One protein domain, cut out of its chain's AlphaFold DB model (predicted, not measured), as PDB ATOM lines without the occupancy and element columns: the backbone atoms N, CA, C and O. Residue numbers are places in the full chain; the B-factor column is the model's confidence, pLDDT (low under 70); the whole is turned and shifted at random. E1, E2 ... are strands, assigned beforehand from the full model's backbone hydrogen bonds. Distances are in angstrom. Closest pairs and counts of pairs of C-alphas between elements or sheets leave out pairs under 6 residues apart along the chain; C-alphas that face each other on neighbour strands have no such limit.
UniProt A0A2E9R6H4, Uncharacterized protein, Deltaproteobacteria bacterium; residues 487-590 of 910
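Overview. This is residues 487 to 590 of the 910 residues of an uncharacterized protein of Deltaproteobacteria bacterium (UniProt A0A2E9R6H4). Two twisted antiparallel sheets lie face to face as a sandwich, E1-E2-E5-E6 over E7-E8-E9, their strands at 12 degrees to each other. The hairpin E3-E4 packs on E6, and the far ends of E8 and E9 fold back together. The printed part has 104 residues, with nine named strands, E1 to E9 along the chain, and no named helix: all strand. It is compact, with a radius of gyration of the C-alphas of 12.9 A and spans of 36 by 27 by 21 A.

Arrangement. Start at E2, residues 495 to 501, with neighbours E1, residues 487 to 489, and E5, residues 521 to 526; E6, residues 535 to 538, pairs with E5. Look for N 488 and O 496 at 2.9 A, N 497 and O 525 at 2.9 A, and N 537 and O 524 at 2.8 A, within hydrogen-bond range. Facing this sheet is a meander, each strand the antiparallel neighbour of the one before: E7, residues 542 to 550, E8, residues 555 to 567, and E9, residues 573 to 585. Here N 546 and O 559 are 2.8 A apart, N 560 and O 580 3.1 A. The closest C-alphas of E5 and E7 are Ala 522 and Trp 544, 4.5 A. E8 bends by 150 degrees at residue 564, E9 by 153 degrees at 576. E3, residues 504 to 508, and E4, residues 511 to 514, form a hairpin, with N 505 and O 513 at 2.9 A; the closest C-alphas of E4 and E6 are Ile 513 and Ser 538, 5.9 A.

Along the chain. Find C-alpha 487 at (-55.673, 2.721, 50.171), where E1 begins. From C-alpha 542 at (-50.652, 5.858, 30.160), E7 runs 24.6 A. E2 spans 18.3 A, E8 19.4 A, and E9 18.8 A, ending at (-49.441, -11.599, 46.890).

Size, cuts and confidence. The C-alphas farthest apart, Gln 530 and Gly 576, are 38.0 A apart. The printed part has no cut and no long link. Residues 490 to 494 and 528 to 533 have pLDDT under 70.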
ATOM      1  N   ALA A 487     -56.550   3.159  49.099       78.00
ATOM      2  CA  ALA A 487     -55.673   2.721  50.171       78.00
ATOM      3  C   ALA A 487     -56.395   1.636  50.965       78.00
ATOM      4  O   ALA A 487     -57.553   1.809  51.341       78.00
ATOM      5  N   VAL A 488     -55.719   0.516  51.203       75.44
ATOM      6  CA  VAL A 488     -56.304  -0.608  51.934       75.44
ATOM      7  C   VAL A 488     -55.365  -1.070  53.032       75.44
ATOM      8  O   VAL A 488     -54.144  -1.130  52.852       75.44
ATOM      9  N   LEU A 489     -55.956  -1.424  54.169       70.12
ATOM     10  CA  LEU A 489     -55.266  -2.122  55.238       70.12
ATOM     11  C   LEU A 489     -55.473  -3.628  55.068       70.12
ATOM     12  O   LEU A 489     -56.588  -4.097  54.842       70.12
ATOM     13  N   THR A 490     -54.394  -4.388  55.207       67.75
ATOM     14  CA  THR A 490     -54.455  -5.853  55.262       67.75
ATOM     15  C   THR A 490     -54.413  -6.384  56.689       67.75
ATOM     16  O   THR A 490     -54.094  -5.686  57.648       67.75
ATOM     17  N   TYR A 491     -54.610  -7.690  56.800       56.62
ATOM     18  CA  TYR A 491     -54.571  -8.448  58.042       56.62
ATOM     19  C   TYR A 491     -53.256  -8.510  58.780       56.62
ATOM     20  O   TYR A 491     -53.235  -8.810  59.971       56.62
ATOM     21  N   TYR A 492     -52.173  -8.175  58.097       57.19
ATOM     22  CA  TYR A 492     -50.871  -8.004  58.717       57.19
ATOM     23  C   TYR A 492     -50.587  -6.546  59.074       57.19
ATOM     24  O   TYR A 492     -49.432  -6.188  59.280       57.19
ATOM     25  N   ASN A 493     -51.610  -5.692  59.145       56.62
ATOM     26  CA  ASN A 493     -51.441  -4.272  59.434       56.62
ATOM     27  C   ASN A 493     -50.535  -3.553  58.418       56.62
ATOM     28  O   ASN A 493     -49.850  -2.583  58.729       56.62
ATOM     29  N   GLU A 494     -50.482  -4.087  57.201       68.69
ATOM     30  CA  GLU A 494     -49.683  -3.536  56.121       68.69
ATOM     31  C   GLU A 494     -50.579  -2.681  55.240       68.69
ATOM     32  O   GLU A 494     -51.670  -3.106  54.843       68.69
ATOM     33  N   ILE A 495     -50.080  -1.488  54.936       74.62
ATOM     34  CA  ILE A 495     -50.782  -0.482  54.156       74.62
ATOM     35  C   ILE A 495     -50.363  -0.624  52.703       74.62
ATOM     36  O   ILE A 495     -49.170  -0.556  52.376       74.62
ATOM     37  N   TYR A 496     -51.357  -0.779  51.840       82.19
ATOM     38  CA  TYR A 496     -51.177  -0.782  50.399       82.19
ATOM     39  C   TYR A 496     -51.881   0.425  49.817       82.19
ATOM     40  O   TYR A 496     -53.011   0.736  50.192       82.19
ATOM     41  N   VAL A 497     -51.209   1.091  48.891       85.19
ATOM     42  CA  VAL A 497     -51.710   2.276  48.201       85.19
ATOM     43  C   VAL A 497     -51.593   2.091  46.700       85.19
ATOM     44  O   VAL A 497     -50.668   1.439  46.205       85.19
ATOM     45  N   THR A 498     -52.541   2.667  45.974       89.81
ATOM     46  CA  THR A 498     -52.550   2.643  44.517       89.81
ATOM     47  C   THR A 498     -53.040   3.965  43.961       89.81
ATOM     48  O   THR A 498     -53.935   4.607  44.521       89.81
ATOM     49  N   GLY A 499     -52.499   4.363  42.821       88.44
ATOM     50  CA  GLY A 499     -52.868   5.631  42.221       88.44
ATOM     51  C   GLY A 499     -52.195   5.888  40.888       88.44
ATOM     52  O   GLY A 499     -51.769   4.950  40.217       88.44
ATOM     53  N   THR A 500     -52.103   7.158  40.503       88.50
ATOM     54  CA  THR A 500     -51.388   7.598  39.296       88.50
ATOM     55  C   THR A 500     -50.287   8.575  39.645       88.50
ATOM     56  O   THR A 500     -50.474   9.386  40.540       88.50
ATOM     57  N   PHE A 501     -49.188   8.569  38.901       86.62
ATOM     58  CA  PHE A 501     -48.110   9.536  39.091       86.62
ATOM     59  C   PHE A 501     -47.436   9.932  37.772       86.62
ATOM     60  O   PHE A 501     -47.484   9.182  36.785       86.62
ATOM     61  N   GLN A 502     -46.794  11.102  37.741       87.50
ATOM     62  CA  GLN A 502     -46.140  11.643  36.543       87.50
ATOM     63  C   GLN A 502     -44.703  12.105  36.824       87.50
ATOM     64  O   GLN A 502     -44.445  12.964  37.656       87.50
ATOM     65  N   GLY A 503     -43.735  11.591  36.066       86.00
ATOM     66  CA  GLY A 503     -42.313  11.859  36.306       86.00
ATOM     67  C   GLY A 503     -41.679  10.879  37.298       86.00
ATOM     68  O   GLY A 503     -41.992   9.691  37.281       86.00
ATOM     69  N   THR A 504     -40.727  11.339  38.112       86.94
ATOM     70  CA  THR A 504     -39.938  10.467  39.006       86.94
ATOM     71  C   THR A 504     -40.358  10.657  40.454       86.94
ATOM     72  O   THR A 504     -40.157  11.735  41.010       86.94
ATOM     73  N   MET A 505     -40.899   9.605  41.068       82.38
ATOM     74  CA  MET A 505     -41.224   9.576  42.493       82.38
ATOM     75  C   MET A 505     -40.095   8.866  43.233       82.38
ATOM     76  O   MET A 505     -39.852   7.671  43.038       82.38
ATOM     77  N   SER A 506     -39.377   9.621  44.059       78.69
ATOM     78  CA  SER A 506     -38.249   9.100  44.830       78.69
ATOM     79  C   SER A 506     -38.729   8.577  46.181       78.69
ATOM     80  O   SER A 506     -39.580   9.192  46.816       78.69
ATOM     81  N   ASN A 507     -38.145   7.467  46.635       71.81
ATOM     82  CA  ASN A 507     -38.324   6.920  47.985       71.81
ATOM     83  C   ASN A 507     -39.731   6.387  48.339       71.81
ATOM     84  O   ASN A 507     -39.973   6.081  49.507       71.81
ATOM     85  N   LEU A 508     -40.649   6.195  47.381       76.94
ATOM     86  CA  LEU A 508     -41.921   5.515  47.653       76.94
ATOM     87  C   LEU A 508     -41.639   4.088  48.128       76.94
ATOM     88  O   LEU A 508     -41.110   3.271  47.375       76.94
ATOM     89  N   ALA A 509     -41.975   3.793  49.387       73.06
ATOM     90  CA  ALA A 509     -41.686   2.499  50.003       73.06
ATOM     91  C   ALA A 509     -40.185   2.117  49.939       73.06
ATOM     92  O   ALA A 509     -39.840   0.946  49.785       73.06
ATOM     93  N   GLY A 510     -39.280   3.104  50.012       74.88
ATOM     94  CA  GLY A 510     -37.833   2.887  49.867       74.88
ATOM     95  C   GLY A 510     -37.372   2.614  48.429       74.88
ATOM     96  O   GLY A 510     -36.225   2.232  48.217       74.88
ATOM     97  N   THR A 511     -38.252   2.791  47.440       81.81
ATOM     98  CA  THR A 511     -37.992   2.526  46.018       81.81
ATOM     99  C   THR A 511     -38.177   3.802  45.196       81.81
ATOM    100  O   THR A 511     -39.031   4.635  45.496       81.81
ATOM    101  N   THR A 512     -37.393   3.961  44.130       88.12
ATOM    102  CA  THR A 512     -37.618   5.012  43.131       88.12
ATOM    103  C   THR A 512     -38.402   4.433  41.964       88.12
ATOM    104  O   THR A 512     -37.964   3.462  41.347       88.12
ATOM    105  N   ILE A 513     -39.543   5.042  41.645       89.94
ATOM    106  CA  ILE A 513     -40.369   4.666  40.496       89.94
ATOM    107  C   ILE A 513     -40.457   5.821  39.498       89.94
ATOM    108  O   ILE A 513     -40.450   6.996  39.869       89.94
ATOM    109  N   THR A 514     -40.534   5.487  38.212       90.19
ATOM    110  CA  THR A 514     -40.547   6.465  37.117       90.19
ATOM    111  C   THR A 514     -41.753   6.276  36.207       90.19
ATOM    112  O   THR A 514     -42.171   5.151  35.919       90.19
ATOM    113  N   SER A 515     -42.272   7.396  35.727       89.19
ATOM    114  CA  SER A 515     -43.357   7.545  34.764       89.19
ATOM    115  C   SER A 515     -42.929   8.548  33.686       89.19
ATOM    116  O   SER A 515     -41.981   9.317  33.876       89.19
ATOM    117  N   SER A 516     -43.613   8.545  32.540       83.81
ATOM    118  CA  SER A 516     -43.355   9.534  31.492       83.81
ATOM    119  C   SER A 516     -43.613  10.952  32.026       83.81
ATOM    120  O   SER A 516     -44.609  11.167  32.719       83.81
ATOM    121  N   PRO A 517     -42.796  11.956  31.661       75.88
ATOM    122  CA  PRO A 517     -43.050  13.348  32.029       75.88
ATOM    123  C   PRO A 517     -44.331  13.933  31.431       75.88
ATOM    124  O   PRO A 517     -44.725  15.017  31.837       75.88
ATOM    125  N   THR A 518     -44.953  13.277  30.447       82.06
ATOM    126  CA  THR A 518     -46.135  13.785  29.723       82.06
ATOM    127  C   THR A 518     -47.350  12.870  29.813       82.06
ATOM    128  O   THR A 518     -48.409  13.209  29.288       82.06
ATOM    129  N   SER A 519     -47.215  11.701  30.443       86.69
ATOM    130  CA  SER A 519     -48.292  10.720  30.538       86.69
ATOM    131  C   SER A 519     -48.240   9.997  31.882       86.69
ATOM    132  O   SER A 519     -47.235   9.335  32.148       86.69
ATOM    133  N   PRO A 520     -49.288  10.097  32.720       90.62
ATOM    134  CA  PRO A 520     -49.295   9.475  34.037       90.62
ATOM    135  C   PRO A 520     -49.335   7.945  33.945       90.62
ATOM    136  O   PRO A 520     -50.029   7.382  33.096       90.62
ATOM    137  N   SER A 521     -48.617   7.286  34.852       93.38
ATOM    138  CA  SER A 521     -48.596   5.830  35.020       93.38
ATOM    139  C   SER A 521     -49.269   5.452  36.330       93.38
ATOM    140  O   SER A 521     -49.160   6.177  37.320       93.38
ATOM    141  N   ALA A 522     -49.918   4.296  36.362       94.62
ATOM    142  CA  ALA A 522     -50.405   3.709  37.592       94.62
ATOM    143  C   ALA A 522     -49.234   3.246  38.468       94.62
ATOM    144  O   ALA A 522     -48.224   2.757  37.953       94.62
ATOM    145  N   TYR A 523     -49.388   3.346  39.785       93.38
ATOM    146  CA  TYR A 523     -48.473   2.747  40.752       93.38
ATOM    147  C   TYR A 523     -49.221   1.882  41.759       93.38
ATOM    148  O   TYR A 523     -50.386   2.138  42.059       93.38
ATOM    149  N   ILE A 524     -48.521   0.884  42.298       93.81
ATOM    150  CA  ILE A 524     -48.970   0.059  43.423       93.81
ATOM    151  C   ILE A 524     -47.811  -0.016  44.408       93.81
ATOM    152  O   ILE A 524     -46.696  -0.366  44.013       93.81
ATOM    153  N   ALA A 525     -48.053   0.293  45.677       89.25
ATOM    154  CA  ALA A 525     -47.003   0.274  46.684       89.25
ATOM    155  C   ALA A 525     -47.478  -0.269  48.026       89.25
ATOM    156  O   ALA A 525     -48.613  -0.050  48.446       89.25
ATOM    157  N   LYS A 526     -46.552  -0.932  48.714       85.94
ATOM    158  CA  LYS A 526     -46.658  -1.328  50.112       85.94
ATOM    159  C   LYS A 526     -45.847  -0.357  50.959       85.94
ATOM    160  O   LYS A 526     -44.618  -0.425  50.979       85.94
ATOM    161  N   ILE A 527     -46.533   0.513  51.691       73.88
ATOM    162  CA  ILE A 527     -45.929   1.606  52.474       73.88
ATOM    163  C   ILE A 527     -45.919   1.329  53.988       73.88
ATOM    164  O   ILE A 527     -45.867   2.264  54.776       73.88
ATOM    165  N   SER A 528     -45.986   0.051  54.386       61.25
ATOM    166  CA  SER A 528     -46.122  -0.394  55.785       61.25
ATOM    167  C   SER A 528     -45.136   0.261  56.771       61.25
ATOM    168  O   SER A 528     -44.001   0.581  56.414       61.25
ATOM    169  N   ILE A 529     -45.592   0.394  58.024       52.06
ATOM    170  CA  ILE A 529     -44.863   0.942  59.183       52.06
ATOM    171  C   ILE A 529     -43.676   0.075  59.624       52.06
ATOM    172  O   ILE A 529     -42.738   0.579  60.229       52.06
ATOM    173  N   GLN A 530     -43.689  -1.221  59.307       50.75
ATOM    174  CA  GLN A 530     -42.556  -2.110  59.565       50.75
ATOM    175  C   GLN A 530     -41.582  -2.003  58.385       50.75
ATOM    176  O   GLN A 530     -41.952  -2.283  57.245       50.75
ATOM    177  N   GLU A 531     -40.335  -1.590  58.643       52.09
ATOM    178  CA  GLU A 531     -39.341  -1.286  57.595       52.09
ATOM    179  C   GLU A 531     -39.001  -2.477  56.684       52.09
ATOM    180  O   GLU A 531     -38.496  -2.300  55.571       52.09
ATOM    181  N   GLN A 532     -39.294  -3.697  57.132       52.84
ATOM    182  CA  GLN A 532     -38.967  -4.919  56.414       52.84
ATOM    183  C   GLN A 532     -40.006  -5.211  55.314       52.84
ATOM    184  O   GLN A 532     -41.210  -5.226  55.553       52.84
ATOM    185  N   ASN A 533     -39.535  -5.497  54.094       64.94
ATOM    186  CA  ASN A 533     -40.347  -5.882  52.924       64.94
ATOM    187  C   ASN A 533     -41.280  -4.802  52.341       64.94
ATOM    188  O   ASN A 533     -42.379  -5.131  51.888       64.94
ATOM    189  N   ARG A 534     -40.850  -3.535  52.311       79.88
ATOM    190  CA  ARG A 534     -41.497  -2.463  51.531       79.88
ATOM    191  C   ARG A 534     -41.159  -2.574  50.040       79.88
ATOM    192  O   ARG A 534     -40.062  -2.998  49.684       79.88
ATOM    193  N   TRP A 535     -42.104  -2.216  49.174       88.00
ATOM    194  CA  TRP A 535     -41.919  -2.249  47.721       88.00
ATOM    195  C   TRP A 535     -42.885  -1.297  47.014       88.00
ATOM    196  O   TRP A 535     -43.973  -1.012  47.517       88.00
ATOM    197  N   ALA A 536     -42.503  -0.840  45.824       90.62
ATOM    198  CA  ALA A 536     -43.362  -0.071  44.932       90.62
ATOM    199  C   ALA A 536     -43.121  -0.462  43.471       90.62
ATOM    200  O   ALA A 536     -41.983  -0.672  43.053       90.62
ATOM    201  N   TYR A 537     -44.198  -0.516  42.691       93.69
ATOM    202  CA  TYR A 537     -44.166  -0.783  41.259       93.69
ATOM    203  C   TYR A 537     -44.840   0.348  40.491       93.69
ATOM    204  O   TYR A 537     -45.945   0.766  40.834       93.69
ATOM    205  N   SER A 538     -44.192   0.790  39.414       93.31
ATOM    206  CA  SER A 538     -44.835   1.543  38.335       93.31
ATOM    207  C   SER A 538     -45.349   0.558  37.296       93.31
ATOM    208  O   SER A 538     -44.617  -0.353  36.905       93.31
ATOM    209  N   LEU A 539     -46.582   0.747  36.830       94.00
ATOM    210  CA  LEU A 539     -47.143  -0.056  35.742       94.00
ATOM    211  C   LEU A 539     -46.818   0.517  34.353       94.00
ATOM    212  O   LEU A 539     -47.124  -0.107  33.338       94.00
ATOM    213  N   GLY A 540     -46.171   1.684  34.290       88.69
ATOM    214  CA  GLY A 540     -45.741   2.324  33.048       88.69
ATOM    215  C   GLY A 540     -46.878   2.707  32.086       88.69
ATOM    216  O   GLY A 540     -48.060   2.424  32.306       88.69
ATOM    217  N   GLY A 541     -46.496   3.373  30.993       87.81
ATOM    218  CA  GLY A 541     -47.428   3.849  29.966       87.81
ATOM    219  C   GLY A 541     -48.455   4.857  30.482       87.81
ATOM    220  O   GLY A 541     -48.330   5.378  31.586       87.81
ATOM    221  N   HIS A 542     -49.476   5.145  29.669       93.06
ATOM    222  CA  HIS A 542     -50.652   5.858  30.160       93.06
ATOM    223  C   HIS A 542     -51.553   4.858  30.888       93.06
ATOM    224  O   HIS A 542     -52.244   4.068  30.242       93.06
ATOM    225  N   SER A 543     -51.519   4.836  32.217       94.31
ATOM    226  CA  SER A 543     -52.283   3.873  33.018       94.31
ATOM    227  C   SER A 543     -52.804   4.486  34.312       94.31
ATOM    228  O   SER A 543     -52.256   5.460  34.825       94.31
ATOM    229  N   TRP A 544     -53.900   3.929  34.825       94.00
ATOM    230  CA  TRP A 544     -54.540   4.373  36.061       94.00
ATOM    231  C   TRP A 544     -55.172   3.211  36.812       94.00
ATOM    232  O   TRP A 544     -55.648   2.250  36.209       94.00
ATOM    233  N   THR A 545     -55.201   3.305  38.135       94.56
ATOM    234  CA  THR A 545     -55.939   2.376  38.999       94.56
ATOM    235  C   THR A 545     -57.285   2.975  39.373       94.56
ATOM    236  O   THR A 545     -57.426   4.194  39.358       94.56
ATOM    237  N   THR A 546     -58.277   2.147  39.687       92.19
ATOM    238  CA  THR A 546     -59.618   2.617  40.087       92.19
ATOM    239  C   THR A 546     -60.081   2.074  41.429       92.19
ATOM    240  O   THR A 546     -60.825   2.766  42.123       92.19
ATOM    241  N   ALA A 547     -59.636   0.879  41.812       91.56
ATOM    242  CA  ALA A 547     -59.895   0.311  43.126       91.56
ATOM    243  C   ALA A 547     -58.880  -0.784  43.463       91.56
ATOM    244  O   ALA A 547     -58.224  -1.360  42.583       91.56
ATOM    245  N   MET A 548     -58.793  -1.085  44.749       90.94
ATOM    246  CA  MET A 548     -57.964  -2.137  45.300       90.94
ATOM    247  C   MET A 548     -58.730  -2.879  46.391       90.94
ATOM    248  O   MET A 548     -59.474  -2.279  47.159       90.94
ATOM    249  N   TYR A 549     -58.556  -4.196  46.466       89.38
ATOM    250  CA  TYR A 549     -59.256  -5.020  47.444       89.38
ATOM    251  C   TYR A 549     -58.327  -6.083  48.042       89.38
ATOM    252  O   TYR A 549     -57.842  -6.952  47.304       89.38
ATOM    253  N   PRO A 550     -58.066  -6.046  49.361       84.50
ATOM    254  CA  PRO A 550     -57.288  -7.067  50.037       84.50
ATOM    255  C   PRO A 550     -58.161  -8.301  50.279       84.50
ATOM    256  O   PRO A 550     -59.252  -8.226  50.843       84.50
ATOM    257  N   ARG A 551     -57.676  -9.466  49.864       81.62
ATOM    258  CA  ARG A 551     -58.362 -10.743  50.050       81.62
ATOM    259  C   ARG A 551     -57.914 -11.407  51.344       81.62
ATOM    260  O   ARG A 551     -56.752 -11.330  51.743       81.62
ATOM    261  N   SER A 552     -58.824 -12.155  51.961       72.06
ATOM    262  CA  SER A 552     -58.549 -12.910  53.190       72.06
ATOM    263  C   SER A 552     -57.485 -14.001  53.036       72.06
ATOM    264  O   SER A 552     -56.951 -14.482  54.028       72.06
ATOM    265  N   ASN A 553     -57.153 -14.400  51.806       72.00
ATOM    266  CA  ASN A 553     -56.118 -15.389  51.527       72.00
ATOM    267  C   ASN A 553     -54.694 -14.803  51.431       72.00
ATOM    268  O   ASN A 553     -53.774 -15.564  51.146       72.00
ATOM    269  N   GLY A 554     -54.502 -13.493  51.640       76.38
ATOM    270  CA  GLY A 554     -53.178 -12.862  51.521       76.38
ATOM    271  C   GLY A 554     -52.792 -12.462  50.104       76.38
ATOM    272  O   GLY A 554     -51.607 -12.356  49.788       76.38
ATOM    273  N   ASP A 555     -53.791 -12.189  49.272       87.06
ATOM    274  CA  ASP A 555     -53.600 -11.555  47.977       87.06
ATOM    275  C   ASP A 555     -54.286 -10.189  47.930       87.06
ATOM    276  O   ASP A 555     -55.195  -9.884  48.699       87.06
ATOM    277  N   LEU A 556     -53.871  -9.386  46.970       90.06
ATOM    278  CA  LEU A 556     -54.342  -8.048  46.693       90.06
ATOM    279  C   LEU A 556     -54.859  -8.021  45.256       90.06
ATOM    280  O   LEU A 556     -54.131  -8.357  44.317       90.06
ATOM    281  N   LEU A 557     -56.124  -7.645  45.092       93.31
ATOM    282  CA  LEU A 557     -56.712  -7.369  43.789       93.31
ATOM    283  C   LEU A 557     -56.559  -5.885  43.490       93.31
ATOM    284  O   LEU A 557     -56.973  -5.057  44.295       93.31
ATOM    285  N   VAL A 558     -56.019  -5.548  42.327       95.94
ATOM    286  CA  VAL A 558     -55.910  -4.167  41.852       95.94
ATOM    287  C   VAL A 558     -56.539  -4.081  40.475       95.94
ATOM    288  O   VAL A 558     -56.181  -4.842  39.574       95.94
ATOM    289  N   VAL A 559     -57.483  -3.163  40.302       96.19
ATOM    290  CA  VAL A 559     -58.181  -2.951  39.033       96.19
ATOM    291  C   VAL A 559     -57.870  -1.566  38.479       96.19
ATOM    292  O   VAL A 559     -57.688  -0.602  39.225       96.19
ATOM    293  N   GLY A 560     -57.807  -1.465  37.156       95.00
ATOM    294  CA  GLY A 560     -57.535  -0.204  36.489       95.00
ATOM    295  C   GLY A 560     -57.674  -0.262  34.975       95.00
ATOM    296  O   GLY A 560     -58.157  -1.246  34.405       95.00
ATOM    297  N   GLY A 561     -57.236   0.814  34.329       93.56
ATOM    298  CA  GLY A 561     -57.231   0.982  32.882       93.56
ATOM    299  C   GLY A 561     -55.865   1.389  32.341       93.56
ATOM    300  O   GLY A 561     -54.977   1.819  33.079       93.56
ATOM    301  N   TYR A 562     -55.696   1.217  31.035       93.81
ATOM    302  CA  TYR A 562     -54.502   1.631  30.307       93.81
ATOM    303  C   TYR A 562     -54.828   2.055  28.871       93.81
ATOM    304  O   TYR A 562     -55.794   1.581  28.264       93.81
ATOM    305  N   ASP A 563     -53.994   2.941  28.329       92.12
ATOM    306  CA  ASP A 563     -53.976   3.366  26.931       92.12
ATOM    307  C   ASP A 563     -52.529   3.313  26.404       92.12
ATOM    308  O   ASP A 563     -51.648   4.053  26.841       92.12
ATOM    309  N   GLY A 564     -52.242   2.381  25.499       90.75
ATOM    310  CA  GLY A 564     -50.886   2.093  25.030       90.75
ATOM    311  C   GLY A 564     -50.300   0.842  25.683       90.75
ATOM    312  O   GLY A 564     -50.956  -0.195  25.719       90.75
ATOM    313  N   THR A 565     -49.045   0.894  26.129       92.50
ATOM    314  CA  THR A 565     -48.358  -0.263  26.728       92.50
ATOM    315  C   THR A 565     -48.348  -0.155  28.246       92.50
ATOM    316  O   THR A 565     -47.815   0.815  28.774       92.50
ATOM    317  N   ILE A 566     -48.866  -1.170  28.932       93.81
ATOM    318  CA  ILE A 566     -48.738  -1.350  30.386       93.81
ATOM    319  C   ILE A 566     -47.745  -2.485  30.663       93.81
ATOM    320  O   ILE A 566     -47.726  -3.475  29.930       93.81
ATOM    321  N   THR A 567     -46.920  -2.344  31.700       94.25
ATOM    322  CA  THR A 567     -45.948  -3.345  32.169       94.25
ATOM    323  C   THR A 567     -46.287  -3.751  33.600       94.25
ATOM    324  O   THR A 567     -46.360  -2.909  34.485       94.25
ATOM    325  N   PHE A 568     -46.510  -5.037  33.843       94.00
ATOM    326  CA  PHE A 568     -46.840  -5.561  35.169       94.00
ATOM    327  C   PHE A 568     -45.573  -5.866  35.991       94.00
ATOM    328  O   PHE A 568     -44.489  -5.975  35.416       94.00
ATOM    329  N   PRO A 569     -45.681  -6.062  37.323       92.94
ATOM    330  CA  PRO A 569     -44.518  -6.318  38.187       92.94
ATOM    331  C   PRO A 569     -43.693  -7.568  37.834       92.94
ATOM    332  O   PRO A 569     -42.537  -7.682  38.228       92.94
ATOM    333  N   ASP A 570     -44.266  -8.508  37.080       92.06
ATOM    334  CA  ASP A 570     -43.586  -9.690  36.536       92.06
ATOM    335  C   ASP A 570     -42.913  -9.430  35.167       92.06
ATOM    336  O   ASP A 570     -42.539 -10.375  34.474       92.06
ATOM    337  N   ASN A 571     -42.766  -8.160  34.767       91.88
ATOM    338  CA  ASN A 571     -42.237  -7.672  33.484       91.88
ATOM    339  C   ASN A 571     -43.044  -8.065  32.239       91.88
ATOM    340  O   ASN A 571     -42.611  -7.823  31.111       91.88
ATOM    341  N   THR A 572     -44.227  -8.651  32.404       92.94
ATOM    342  CA  THR A 572     -45.112  -8.914  31.265       92.94
ATOM    343  C   THR A 572     -45.830  -7.644  30.823       92.94
ATOM    344  O   THR A 572     -46.041  -6.727  31.617       92.94
ATOM    345  N   GLN A 573     -46.232  -7.590  29.553       93.75
ATOM    346  CA  GLN A 573     -46.856  -6.405  28.969       93.75
ATOM    347  C   GLN A 573     -48.223  -6.700  28.360       93.75
ATOM    348  O   GLN A 573     -48.489  -7.804  27.881       93.75
ATOM    349  N   ALA A 574     -49.076  -5.680  28.349       91.81
ATOM    350  CA  ALA A 574     -50.270  -5.627  27.514       91.81
ATOM    351  C   ALA A 574     -50.278  -4.326  26.700       91.81
ATOM    352  O   ALA A 574     -49.685  -3.327  27.106       91.81
ATOM    353  N   HIS A 575     -50.938  -4.351  25.539       91.75
ATOM    354  CA  HIS A 575     -50.889  -3.264  24.561       91.75
ATOM    355  C   HIS A 575     -52.279  -2.814  24.097       91.75
ATOM    356  O   HIS A 575     -53.224  -3.603  23.991       91.75
ATOM    357  N   GLY A 576     -52.366  -1.547  23.699       89.94
ATOM    358  CA  GLY A 576     -53.580  -0.903  23.213       89.94
ATOM    359  C   GLY A 576     -54.381  -0.274  24.345       89.94
ATOM    360  O   GLY A 576     -53.840   0.071  25.384       89.94
ATOM    361  N   LYS A 577     -55.682  -0.104  24.139       89.88
ATOM    362  CA  LYS A 577     -56.576   0.469  25.143       89.88
ATOM    363  C   LYS A 577     -57.360  -0.632  25.829       89.88
ATOM    364  O   LYS A 577     -57.919  -1.489  25.138       89.88
ATOM    365  N   GLY A 578     -57.413  -0.636  27.154       90.38
ATOM    366  CA  GLY A 578     -58.063  -1.720  27.877       90.38
ATOM    367  C   GLY A 578     -58.154  -1.529  29.382       90.38
ATOM    368  O   GLY A 578     -57.765  -0.500  29.926       90.38
ATOM    369  N   ASN A 579     -58.686  -2.555  30.037       92.19
ATOM    370  CA  ASN A 579     -58.721  -2.674  31.491       92.19
ATOM    371  C   ASN A 579     -57.827  -3.816  31.953       92.19
ATOM    372  O   ASN A 579     -57.602  -4.773  31.203       92.19
ATOM    373  N   PHE A 580     -57.372  -3.738  33.198       93.94
ATOM    374  CA  PHE A 580     -56.655  -4.814  33.859       93.94
ATOM    375  C   PHE A 580     -57.260  -5.127  35.225       93.94
ATOM    376  O   PHE A 580     -57.805  -4.259  35.903       93.94
ATOM    377  N   LEU A 581     -57.116  -6.387  35.619       94.94
ATOM    378  CA  LEU A 581     -57.201  -6.857  36.988       94.94
ATOM    379  C   LEU A 581     -55.898  -7.591  37.280       94.94
ATOM    380  O   LEU A 581     -55.552  -8.559  36.600       94.94
ATOM    381  N   LEU A 582     -55.183  -7.117  38.286       95.25
ATOM    382  CA  LEU A 582     -53.959  -7.714  38.776       95.25
ATOM    383  C   LEU A 582     -54.247  -8.382  40.115       95.25
ATOM    384  O   LEU A 582     -54.778  -7.746  41.020       95.25
ATOM    385  N   CYS A 583     -53.883  -9.653  40.236       93.19
ATOM    386  CA  CYS A 583     -53.839 -10.345  41.509       93.19
ATOM    387  C   CYS A 583     -52.382 -10.529  41.914       93.19
ATOM    388  O   CYS A 583     -51.587 -11.112  41.169       93.19
ATOM    389  N   MET A 584     -52.022 -10.036  43.090       91.94
ATOM    390  CA  MET A 584     -50.663 -10.113  43.605       91.94
ATOM    391  C   MET A 584     -50.654 -10.532  45.067       91.94
ATOM    392  O   MET A 584     -51.522 -10.138  45.830       91.94
ATOM    393  N   SER A 585     -49.656 -11.308  45.472       87.88
ATOM    394  CA  SER A 585     -49.441 -11.599  46.890       87.88
ATOM    395  C   SER A 585     -49.050 -10.324  47.638       87.88
ATOM    396  O   SER A 585     -48.460  -9.410  47.052       87.88
ATOM    397  N   LEU A 586     -49.240 -10.313  48.958       82.75
ATOM    398  CA  LEU A 586     -48.764  -9.231  49.835       82.75
ATOM    399  C   LEU A 586     -47.234  -8.988  49.758       82.75
ATOM    400  O   LEU A 586     -46.726  -7.921  50.099       82.75
ATOM    401  N   THR A 587     -46.469  -9.945  49.221       82.25
ATOM    402  CA  THR A 587     -45.020  -9.787  48.981       82.25
ATOM    403  C   THR A 587     -44.666  -9.059  47.678       82.25
ATOM    404  O   THR A 587     -43.487  -8.907  47.380       82.25
ATOM    405  N   GLY A 588     -45.650  -8.635  46.879       86.00
ATOM    406  CA  GLY A 588     -45.417  -7.943  45.604       86.00
ATOM    407  C   GLY A 588     -45.379  -8.858  44.379       86.00
ATOM    408  O   GLY A 588     -45.344  -8.383  43.247       86.00
ATOM    409  N   LYS A 589     -45.430 -10.182  44.571       89.94
ATOM    410  CA  LYS A 589     -45.402 -11.153  43.465       89.94
ATOM    411  C   LYS A 589     -46.758 -11.277  42.780       89.94
ATOM    412  O   LYS A 589     -47.736 -11.632  43.441       89.94
ATOM    413  N   VAL A 590     -46.787 -11.083  41.463       92.12
ATOM    414  CA  VAL A 590     -47.959 -11.349  40.613       92.12
ATOM    415  C   VAL A 590     -48.343 -12.825  40.716       92.12
ATOM    416  O   VAL A 590     -47.512 -13.696  40.479       92.12
TER     417      VAL A 590